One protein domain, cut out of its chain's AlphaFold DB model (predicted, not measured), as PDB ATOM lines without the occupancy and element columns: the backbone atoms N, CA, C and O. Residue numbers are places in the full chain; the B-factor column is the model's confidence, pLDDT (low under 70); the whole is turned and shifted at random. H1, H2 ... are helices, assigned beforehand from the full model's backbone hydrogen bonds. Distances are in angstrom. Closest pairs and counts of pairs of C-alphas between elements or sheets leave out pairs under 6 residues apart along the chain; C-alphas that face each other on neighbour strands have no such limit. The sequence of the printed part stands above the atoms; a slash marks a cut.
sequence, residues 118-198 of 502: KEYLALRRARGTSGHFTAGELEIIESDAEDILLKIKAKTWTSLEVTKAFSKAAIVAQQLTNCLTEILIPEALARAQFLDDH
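AT A GLANCE: This is residues 118 to 198 of the 502 residues of the protein "Acetamidase" of Lachnellula willkommii (UniProt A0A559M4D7). The longest helix, H4, runs through the middle, with H5 folded back beside its first part as a helical hairpin; on the other side of H4, three shorter helices, H1, H2 and H3, are strung out one after another, and H2 crosses H4. The three-helix side is loosely joined: of it, H2 alone touches H4. The printed part has 81 residues with five named helices, H1 to H5 in chain order, and no named strand, an all-helix class. It is compact, with a radius of gyration of the C-alphas of 13.5 A, and elongated, spanning 42 by 27 by 21 A.

IN THESE COORDINATES: Find C-alpha 118 at (310.803, 298.387, 226.970); from there H1 runs to residue 129, 15.6 A. Next come H2, residues 135 to 142, and H3, residues 145 to 153. At C-alpha 159, (312.075, 286.346, 197.149), H4 begins and runs 25.9 A to residue 177. H5, residues 185 to 197, covers 18.1 A and ends at (314.114, 282.722, 188.293).

HOW THE PARTS SIT: Look first at H4 and H5, which touch through residues 159 to 167 of H4 alone, closest at C-alphas 160 and 192, 4.9 A; they run opposite ways at a shallow tilt of 19 degrees. H2 touches H4 at its residues 162 to 169 alone, closest at C-alphas 137 and 165, 5.2 A, only just about perpendicular at 72 degrees. H3 is close to H4 but not clearly touching, with C-alphas 152 and 159 closest at 6.7 A. H1 and H4 are near each other; H1 and H3 are apart. In H2, H3, H4 and H5 every O i to N i+4 pair is within hydrogen-bond range; in H1, 7 of 8 are.

THE WHOLE: The C-alphas of Lys 118 and His 198, 43.2 A, are the two farthest apart. The printed part has no cut and no long link. Mean pLDDT of the printed part is 74.0; look for values under 70 at residues 118 to 132, 175 to 176, 180 to 182 and 198.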
ATOM      1  N   LYS A 118     310.542 296.984 227.301       37.16
ATOM      2  CA  LYS A 118     310.803 298.387 226.970       37.16
ATOM      3  C   LYS A 118     311.975 298.533 225.995       37.16
ATOM      4  O   LYS A 118     311.890 299.358 225.092       37.16
ATOM      5  N   GLU A 119     313.004 297.692 226.104       44.56
ATOM      6  CA  GLU A 119     314.153 297.672 225.189       44.56
ATOM      7  C   GLU A 119     313.883 296.873 223.909       44.56
ATOM      8  O   GLU A 119     314.334 297.279 222.846       44.56
ATOM      9  N   TYR A 120     313.077 295.805 223.945       40.19
ATOM     10  CA  TYR A 120     312.604 295.132 222.721       40.19
ATOM     11  C   TYR A 120     311.739 296.066 221.858       40.19
ATOM     12  O   TYR A 120     311.920 296.164 220.640       40.19
ATOM     13  N   LEU A 121     310.828 296.810 222.491       40.28
ATOM     14  CA  LEU A 121     310.063 297.872 221.841       40.28
ATOM     15  C   LEU A 121     310.963 299.046 221.439       40.28
ATOM     16  O   LEU A 121     310.719 299.637 220.391       40.28
ATOM     17  N   ALA A 122     312.019 299.359 222.199       41.78
ATOM     18  CA  ALA A 122     313.022 300.343 221.794       41.78
ATOM     19  C   ALA A 122     313.841 299.868 220.588       41.78
ATOM     20  O   ALA A 122     314.125 300.687 219.734       41.78
ATOM     21  N   LEU A 123     314.143 298.576 220.445       45.44
ATOM     22  CA  LEU A 123     314.778 297.983 219.263       45.44
ATOM     23  C   LEU A 123     313.839 297.964 218.055       45.44
ATOM     24  O   LEU A 123     314.270 298.179 216.924       45.44
ATOM     25  N   ARG A 124     312.541 297.732 218.269       46.16
ATOM     26  CA  ARG A 124     311.518 297.857 217.221       46.16
ATOM     27  C   ARG A 124     311.329 299.317 216.788       46.16
ATOM     28  O   ARG A 124     311.295 299.590 215.596       46.16
ATOM     29  N   ARG A 125     311.308 300.264 217.730       41.69
ATOM     30  CA  ARG A 125     311.299 301.710 217.438       41.69
ATOM     31  C   ARG A 125     312.608 302.164 216.786       41.69
ATOM     32  O   ARG A 125     312.561 302.891 215.803       41.69
ATOM     33  N   ALA A 126     313.750 301.663 217.255       44.44
ATOM     34  CA  ALA A 126     315.067 301.928 216.687       44.44
ATOM     35  C   ALA A 126     315.170 301.407 215.254       44.44
ATOM     36  O   ALA A 126     315.805 302.055 214.438       44.44
ATOM     37  N   ARG A 127     314.507 300.305 214.879       52.50
ATOM     38  CA  ARG A 127     314.449 299.877 213.469       52.50
ATOM     39  C   ARG A 127     313.858 300.960 212.561       52.50
ATOM     40  O   ARG A 127     314.464 301.261 211.540       52.50
ATOM     41  N   GLY A 128     312.768 301.606 212.981       48.12
ATOM     42  CA  GLY A 128     312.155 302.721 212.248       48.12
ATOM     43  C   GLY A 128     312.946 304.034 212.291       48.12
ATOM     44  O   GLY A 128     312.902 304.802 211.336       48.12
ATOM     45  N   THR A 129     313.691 304.302 213.370       43.19
ATOM     46  CA  THR A 129     314.389 305.588 213.575       43.19
ATOM     47  C   THR A 129     315.906 305.545 213.358       43.19
ATOM     48  O   THR A 129     316.551 306.586 213.413       43.19
ATOM     49  N   SER A 130     316.498 304.369 213.133       54.72
ATOM     50  CA  SER A 130     317.958 304.188 212.997       54.72
ATOM     51  C   SER A 130     318.513 304.558 211.623       54.72
ATOM     52  O   SER A 130     319.723 304.696 211.471       54.72
ATOM     53  N   GLY A 131     317.651 304.676 210.609       59.31
ATOM     54  CA  GLY A 131     318.060 304.897 209.219       59.31
ATOM     55  C   GLY A 131     318.727 303.687 208.547       59.31
ATOM     56  O   GLY A 131     319.218 303.818 207.430       59.31
ATOM     57  N   HIS A 132     318.759 302.512 209.193       60.34
ATOM     58  CA  HIS A 132     319.382 301.298 208.637       60.34
ATOM     59  C   HIS A 132     318.509 300.546 207.627       60.34
ATOM     60  O   HIS A 132     319.029 299.750 206.843       60.34
ATOM     61  N   PHE A 133     317.201 300.797 207.646       72.62
ATOM     62  CA  PHE A 133     316.221 300.145 206.788       72.62
ATOM     63  C   PHE A 133     315.482 301.194 205.966       72.62
ATOM     64  O   PHE A 133     315.130 302.263 206.468       72.62
ATOM     65  N   THR A 134     315.230 300.880 204.701       80.06
ATOM     66  CA  THR A 134     314.273 301.638 203.890       80.06
ATOM     67  C   THR A 134     312.842 301.377 204.375       80.06
ATOM     68  O   THR A 134     312.575 300.379 205.043       80.06
ATOM     69  N   ALA A 135     311.896 302.247 204.008       79.75
ATOM     70  CA  ALA A 135     310.485 302.046 204.346       79.75
ATOM     71  C   ALA A 135     309.938 300.704 203.817       79.75
ATOM     72  O   ALA A 135     309.226 300.015 204.538       79.75
ATOM     73  N   GLY A 136     310.336 300.300 202.603       85.00
ATOM     74  CA  GLY A 136     309.946 299.008 202.029       85.00
ATOM     75  C   GLY A 136     310.557 297.814 202.768       85.00
ATOM     76  O   GLY A 136     309.879 296.822 203.003       85.00
ATOM     77  N   GLU A 137     311.814 297.910 203.211       83.62
ATOM     78  CA  GLU A 137     312.432 296.849 204.020       83.62
ATOM     79  C   GLU A 137     311.777 296.713 205.394       83.62
ATOM     80  O   GLU A 137     311.621 295.592 205.875       83.62
ATOM     81  N   LEU A 138     311.376 297.829 206.014       81.75
ATOM     82  CA  LEU A 138     310.601 297.811 207.255       81.75
ATOM     83  C   LEU A 138     309.246 297.138 207.045       81.75
ATOM     84  O   LEU A 138     308.893 296.248 207.812       81.75
ATOM     85  N   GLU A 139     308.535 297.498 205.976       89.00
ATOM     86  CA  GLU A 139     307.259 296.870 205.629       89.00
ATOM     87  C   GLU A 139     307.409 295.349 205.465       89.00
ATOM     88  O   GLU A 139     306.598 294.591 205.996       89.00
ATOM     89  N   ILE A 140     308.470 294.894 204.793       89.06
ATOM     90  CA  ILE A 140     308.766 293.467 204.617       89.06
ATOM     91  C   ILE A 140     308.995 292.769 205.962       89.06
ATOM     92  O   ILE A 140     308.346 291.762 206.238       89.06
ATOM     93  N   ILE A 141     309.911 293.266 206.801       87.62
ATOM     94  CA  ILE A 141     310.295 292.569 208.045       87.62
ATOM     95  C   ILE A 141     309.229 292.656 209.145       87.62
ATOM     96  O   ILE A 141     309.312 291.922 210.134       87.62
ATOM     97  N   GLU A 142     308.276 293.581 209.017       86.19
ATOM     98  CA  GLU A 142     307.136 293.722 209.927       86.19
ATOM     99  C   GLU A 142     305.886 292.970 209.459       86.19
ATOM    100  O   GLU A 142     304.974 292.790 210.266       86.19
ATOM    101  N   SER A 143     305.854 292.510 208.205       88.00
ATOM    102  CA  SER A 143     304.758 291.702 207.667       88.00
ATOM    103  C   SER A 143     304.813 290.263 208.183       88.00
ATOM    104  O   SER A 143     305.889 289.697 208.399       88.00
ATOM    105  N   ASP A 144     303.644 289.646 208.345       86.56
ATOM    106  CA  ASP A 144     303.555 288.228 208.675       86.56
ATOM    107  C   ASP A 144     303.872 287.355 207.448       86.56
ATOM    108  O   ASP A 144     303.793 287.788 206.295       86.56
ATOM    109  N   ALA A 145     304.245 286.092 207.687       85.06
ATOM    110  CA  ALA A 145     304.666 285.176 206.623       85.06
ATOM    111  C   ALA A 145     303.591 284.976 205.538       85.06
ATOM    112  O   ALA A 145     303.925 284.820 204.365       85.06
ATOM    113  N   GLU A 146     302.310 285.012 205.914       83.44
ATOM    114  CA  GLU A 146     301.187 284.901 204.977       83.44
ATOM    115  C   GLU A 146     301.130 286.088 204.018       83.44
ATOM    116  O   GLU A 146     301.065 285.894 202.805       83.44
ATOM    117  N   ASP A 147     301.240 287.306 204.548       86.69
ATOM    118  CA  ASP A 147     301.248 288.533 203.751       86.69
ATOM    119  C   ASP A 147     302.452 288.575 202.813       86.69
ATOM    120  O   ASP A 147     302.319 288.933 201.641       86.69
ATOM    121  N   ILE A 148     303.624 288.156 203.301       89.12
ATOM    122  CA  ILE A 148     304.836 288.030 202.487       89.12
ATOM    123  C   ILE A 148     304.586 287.071 201.319       89.12
ATOM    124  O   ILE A 148     304.853 287.421 200.169       89.12
ATOM    125  N   LEU A 149     304.035 285.883 201.580       84.44
ATOM    126  CA  LEU A 149     303.748 284.896 200.537       84.44
ATOM    127  C   LEU A 149     302.695 285.392 199.545       84.44
ATOM    128  O   LEU A 149     302.842 285.172 198.341       84.44
ATOM    129  N   LEU A 150     301.657 286.086 200.017       86.38
ATOM    130  CA  LEU A 150     300.647 286.704 199.160       86.38
ATOM    131  C   LEU A 150     301.262 287.782 198.261       86.38
ATOM    132  O   LEU A 150     300.976 287.798 197.063       86.38
ATOM    133  N   LYS A 151     302.145 288.633 198.794       89.19
ATOM    134  CA  LYS A 151     302.838 289.681 198.028       89.19
ATOM    135  C   LYS A 151     303.859 289.116 197.043       89.19
ATOM    136  O   LYS A 151     303.931 289.619 195.922       89.19
ATOM    137  N   ILE A 152     304.577 288.046 197.393       83.56
ATOM    138  CA  ILE A 152     305.449 287.322 196.450       83.56
ATOM    139  C   ILE A 152     304.611 286.690 195.334       83.56
ATOM    140  O   ILE A 152     304.900 286.870 194.151       83.56
ATOM    141  N   LYS A 153     303.508 286.012 195.678       79.75
ATOM    142  CA  LYS A 153     302.586 285.412 194.700       79.75
ATOM    143  C   LYS A 153     301.984 286.458 193.760       79.75
ATOM    144  O   LYS A 153     301.850 286.206 192.564       79.75
ATOM    145  N   ALA A 154     301.635 287.627 194.292       85.25
ATOM    146  CA  ALA A 154     301.148 288.771 193.527       85.25
ATOM    147  C   ALA A 154     302.263 289.513 192.765       85.25
ATOM    148  O   ALA A 154     301.971 290.491 192.080       85.25
ATOM    149  N   LYS A 155     303.524 289.069 192.878       80.19
ATOM    150  CA  LYS A 155     304.717 289.706 192.296       80.19
ATOM    151  C   LYS A 155     304.896 291.169 192.716       80.19
ATOM    152  O   LYS A 155     305.467 291.965 191.981       80.19
ATOM    153  N   THR A 156     304.372 291.523 193.887       90.94
ATOM    154  CA  THR A 156     304.592 292.830 194.518       90.94
ATOM    155  C   THR A 156     305.974 292.892 195.163       90.94
ATOM    156  O   THR A 156     306.590 293.950 195.154       90.94
ATOM    157  N   TRP A 157     306.462 291.757 195.671       89.56
ATOM    158  CA  TRP A 157     307.823 291.568 196.178       89.56
ATOM    159  C   TRP A 157     308.476 290.362 195.505       89.56
ATOM    160  O   TRP A 157     307.781 289.428 195.100       89.56
ATOM    161  N   THR A 158     309.801 290.357 195.424       83.56
ATOM    162  CA  THR A 158     310.589 289.179 195.028       83.56
ATOM    163  C   THR A 158     311.124 288.434 196.252       83.56
ATOM    164  O   THR A 158     311.287 289.006 197.336       83.56
ATOM    165  N   SER A 159     311.428 287.145 196.101       83.50
ATOM    166  CA  SER A 159     312.075 286.346 197.149       83.50
ATOM    167  C   SER A 159     313.427 286.951 197.526       83.50
ATOM    168  O   SER A 159     313.804 286.942 198.701       83.50
ATOM    169  N   LEU A 160     314.149 287.514 196.552       82.56
ATOM    170  CA  LEU A 160     315.418 288.195 196.773       82.56
ATOM    171  C   LEU A 160     315.261 289.455 197.631       82.56
ATOM    172  O   LEU A 160     316.038 289.643 198.569       82.56
ATOM    173  N   GLU A 161     314.279 290.311 197.343       86.06
ATOM    174  CA  GLU A 161     314.002 291.519 198.139       86.06
ATOM    175  C   GLU A 161     313.691 291.163 199.591       86.06
ATOM    176  O   GLU A 161     314.278 291.731 200.519       86.06
ATOM    177  N   VAL A 162     312.835 290.159 199.786       90.00
ATOM    178  CA  VAL A 162     312.478 289.667 201.117       90.00
ATOM    179  C   VAL A 162     313.703 289.117 201.846       90.00
ATOM    180  O   VAL A 162     313.983 289.502 202.984       90.00
ATOM    181  N   THR A 163     314.495 288.280 201.174       87.81
ATOM    182  CA  THR A 163     315.706 287.675 201.753       87.81
ATOM    183  C   THR A 163     316.741 288.732 202.135       87.81
ATOM    184  O   THR A 163     317.355 288.635 203.201       87.81
ATOM    185  N   LYS A 164     316.914 289.783 201.324       83.44
ATOM    186  CA  LYS A 164     317.803 290.916 201.635       83.44
ATOM    187  C   LYS A 164     317.352 291.663 202.891       83.44
ATOM    188  O   LYS A 164     318.180 291.915 203.770       83.44
ATOM    189  N   ALA A 165     316.062 291.977 203.006       86.62
ATOM    190  CA  ALA A 165     315.514 292.691 204.158       86.62
ATOM    191  C   ALA A 165     315.701 291.895 205.466       86.62
ATOM    192  O   ALA A 165     316.215 292.428 206.456       86.62
ATOM    193  N   PHE A 166     315.387 290.594 205.457       88.69
ATOM    194  CA  PHE A 166     315.595 289.729 206.623       88.69
ATOM    195  C   PHE A 166     317.078 289.482 206.929       88.69
ATOM    196  O   PHE A 166     317.443 289.438 208.101       88.69
ATOM    197  N   SER A 167     317.955 289.415 205.920       84.81
ATOM    198  CA  SER A 167     319.411 289.312 206.128       84.81
ATOM    199  C   SER A 167     319.964 290.531 206.871       84.81
ATOM    200  O   SER A 167     320.748 290.386 207.811       84.81
ATOM    201  N   LYS A 168     319.505 291.743 206.523       79.75
ATOM    202  CA  LYS A 168     319.846 292.969 207.265       79.75
ATOM    203  C   LYS A 168     319.346 292.913 208.707       79.75
ATOM    204  O   LYS A 168     320.097 293.226 209.631       79.75
ATOM    205  N   ALA A 169     318.103 292.482 208.915       78.06
ATOM    206  CA  ALA A 169     317.541 292.332 210.255       78.06
ATOM    207  C   ALA A 169     318.305 291.294 211.097       78.06
ATOM    208  O   ALA A 169     318.558 291.538 212.276       78.06
ATOM    209  N   ALA A 170     318.733 290.183 210.490       77.81
ATOM    210  CA  ALA A 170     319.519 289.140 211.141       77.81
ATOM    211  C   ALA A 170     320.903 289.643 211.575       77.81
ATOM    212  O   ALA A 170     321.355 289.309 212.665       77.81
ATOM    213  N   ILE A 171     321.550 290.503 210.784       75.81
ATOM    214  CA  ILE A 171     322.826 291.131 211.160       75.81
ATOM    215  C   ILE A 171     322.650 292.079 212.348       75.81
ATOM    216  O   ILE A 171     323.454 292.048 213.280       75.81
ATOM    217  N   VAL A 172     321.588 292.890 212.356       73.44
ATOM    218  CA  VAL A 172     321.281 293.759 213.504       73.44
ATOM    219  C   VAL A 172     321.008 292.918 214.753       73.44
ATOM    220  O   VAL A 172     321.563 293.197 215.812       73.44
ATOM    221  N   ALA A 173     320.213 291.849 214.637       70.69
ATOM    222  CA  ALA A 173     319.986 290.913 215.737       70.69
ATOM    223  C   ALA A 173     321.303 290.289 216.223       70.69
ATOM    224  O   ALA A 173     321.587 290.322 217.417       70.69
ATOM    225  N   GLN A 174     322.160 289.831 215.308       77.75
ATOM    226  CA  GLN A 174     323.463 289.261 215.639       77.75
ATOM    227  C   GLN A 174     324.330 290.213 216.464       77.75
ATOM    228  O   GLN A 174     324.960 289.783 217.425       77.75
ATOM    229  N   GLN A 175     324.340 291.505 216.143       65.44
ATOM    230  CA  GLN A 175     325.097 292.496 216.914       65.44
ATOM    231  C   GLN A 175     324.574 292.667 218.343       65.44
ATOM    232  O   GLN A 175     325.352 292.907 219.265       65.44
ATOM    233  N   LEU A 176     323.262 292.545 218.529       67.81
ATOM    234  CA  LEU A 176     322.602 292.767 219.813       67.81
ATOM    235  C   LEU A 176     322.593 291.518 220.695       67.81
ATOM    236  O   LEU A 176     322.591 291.625 221.922       67.81
ATOM    237  N   THR A 177     322.536 290.335 220.083       71.31
ATOM    238  CA  THR A 177     322.268 289.084 220.801       71.31
ATOM    239  C   THR A 177     323.280 287.979 220.549       71.31
ATOM    240  O   THR A 177     323.265 287.013 221.304       71.31
ATOM    241  N   ASN A 178     324.152 288.100 219.543       73.12
ATOM    242  CA  ASN A 178     325.106 287.062 219.142       73.12
ATOM    243  C   ASN A 178     324.430 285.691 218.900       73.12
ATOM    244  O   ASN A 178     324.846 284.676 219.451       73.12
ATOM    245  N   CYS A 179     323.329 285.682 218.138       73.31
ATOM    246  CA  CYS A 179     322.465 284.517 217.911       73.31
ATOM    247  C   CYS A 179     322.806 283.658 216.674       73.31
ATOM    248  O   CYS A 179     322.256 282.572 216.536       73.31
ATOM    249  N   LEU A 180     323.651 284.134 215.760       69.25
ATOM    250  CA  LEU A 180     324.074 283.444 214.539       69.25
ATOM    251  C   LEU A 180     325.450 282.813 214.757       69.25
ATOM    252  O   LEU A 180     326.400 283.504 215.129       69.25
ATOM    253  N   THR A 181     325.558 281.516 214.488       63.12
ATOM    254  CA  THR A 181     326.824 280.768 214.511       63.12
ATOM    255  C   THR A 181     327.450 280.697 213.120       63.12
ATOM    256  O   THR A 181     328.641 280.953 212.964       63.12
ATOM    257  N   GLU A 182     326.631 280.434 212.101       66.44
ATOM    258  CA  GLU A 182     327.011 280.388 210.690       66.44
ATOM    259  C   GLU A 182     326.195 281.418 209.898       66.44
ATOM    260  O   GLU A 182     324.973 281.503 210.033       66.44
ATOM    261  N   ILE A 183     326.868 282.233 209.078       76.12
ATOM    262  CA  ILE A 183     326.240 283.314 208.306       76.12
ATOM    263  C   ILE A 183     326.280 282.944 206.821       76.12
ATOM    264  O   ILE A 183     327.278 283.184 206.149       76.12
ATOM    265  N   LEU A 184     325.174 282.393 206.318       78.69
ATOM    266  CA  LEU A 184     325.024 281.874 204.947       78.69
ATOM    267  C   LEU A 184     324.241 282.837 204.031       78.69
ATOM    268  O   LEU A 184     323.370 282.437 203.258       78.69
ATOM    269  N   ILE A 185     324.471 284.145 204.183       78.88
ATOM    270  CA  ILE A 185     323.741 285.178 203.428       78.88
ATOM    271  C   ILE A 185     323.986 285.061 201.912       78.88
ATOM    272  O   ILE A 185     323.005 285.133 201.172       78.88
ATOM    273  N   PRO A 186     325.222 284.868 201.408       77.81
ATOM    274  CA  PRO A 186     325.453 284.704 199.972       77.81
ATOM    275  C   PRO A 186     324.661 283.538 199.366       77.81
ATOM    276  O   PRO A 186     324.011 283.698 198.332       77.81
ATOM    277  N   GLU A 187     324.651 282.389 200.039       81.31
ATOM    278  CA  GLU A 187     323.922 281.190 199.635       81.31
ATOM    279  C   GLU A 187     322.410 281.424 199.674       81.31
ATOM    280  O   GLU A 187     321.699 281.035 198.745       81.31
ATOM    281  N   ALA A 188     321.916 282.106 200.712       76.69
ATOM    282  CA  ALA A 188     320.510 282.473 200.829       76.69
ATOM    283  C   ALA A 188     320.068 283.403 199.688       76.69
ATOM    284  O   ALA A 188     319.017 283.176 199.093       76.69
ATOM    285  N   LEU A 189     320.874 284.412 199.336       81.94
ATOM    286  CA  LEU A 189     320.584 285.326 198.227       81.94
ATOM    287  C   LEU A 189     320.624 284.613 196.873       81.94
ATOM    288  O   LEU A 189     319.727 284.817 196.057       81.94
ATOM    289  N   ALA A 190     321.612 283.743 196.650       77.25
ATOM    290  CA  ALA A 190     321.686 282.929 195.440       77.25
ATOM    291  C   ALA A 190     320.472 281.996 195.316       77.25
ATOM    292  O   ALA A 190     319.890 281.865 194.238       77.25
ATOM    293  N   ARG A 191     320.037 281.384 196.425       78.88
ATOM    294  CA  ARG A 191     318.837 280.544 196.450       78.88
ATOM    295  C   ARG A 191     317.562 281.350 196.226       78.88
ATOM    296  O   ARG A 191     316.684 280.875 195.516       78.88
ATOM    297  N   ALA A 192     317.451 282.540 196.806       82.62
ATOM    298  CA  ALA A 192     316.303 283.418 196.608       82.62
ATOM    299  C   ALA A 192     316.190 283.870 195.146       82.62
ATOM    300  O   ALA A 192     315.119 283.750 194.562       82.62
ATOM    301  N   GLN A 193     317.309 284.272 194.537       79.88
ATOM    302  CA  GLN A 193     317.377 284.595 193.111       79.88
ATOM    303  C   GLN A 193     316.980 283.388 192.248       79.88
ATOM    304  O   GLN A 193     316.152 283.520 191.357       79.88
ATOM    305  N   PHE A 194     317.480 282.189 192.568       78.44
ATOM    306  CA  PHE A 194     317.048 280.961 191.895       78.44
ATOM    307  C   PHE A 194     315.532 280.727 192.013       78.44
ATOM    308  O   PHE A 194     314.905 280.351 191.029       78.44
ATOM    309  N   LEU A 195     314.941 280.931 193.197       74.12
ATOM    310  CA  LEU A 195     313.499 280.760 193.416       74.12
ATOM    311  C   LEU A 195     312.666 281.786 192.636       74.12
ATOM    312  O   LEU A 195     311.572 281.444 192.188       74.12
ATOM    313  N   ASP A 196     313.186 283.001 192.459       76.94
ATOM    314  CA  ASP A 196     312.581 284.025 191.604       76.94
ATOM    315  C   ASP A 196     312.700 283.669 190.109       76.94
ATOM    316  O   ASP A 196     311.755 283.896 189.349       76.94
ATOM    317  N   ASP A 197     313.820 283.063 189.692       71.94
ATOM    318  CA  ASP A 197     314.114 282.722 188.293       71.94
ATOM    319  C   ASP A 197     313.442 281.416 187.820       71.94
ATOM    320  O   ASP A 197     313.042 281.306 186.654       71.94
ATOM    321  N   HIS A 198     313.295 280.403 188.683       57.06
ATOM    322  CA  HIS A 198     312.621 279.151 188.330       57.06
ATOM    323  C   HIS A 198     312.242 278.279 189.538       57.06
ATOM    324  O   HIS A 198     313.067 277.912 190.375       57.06
TER     325      HIS A 198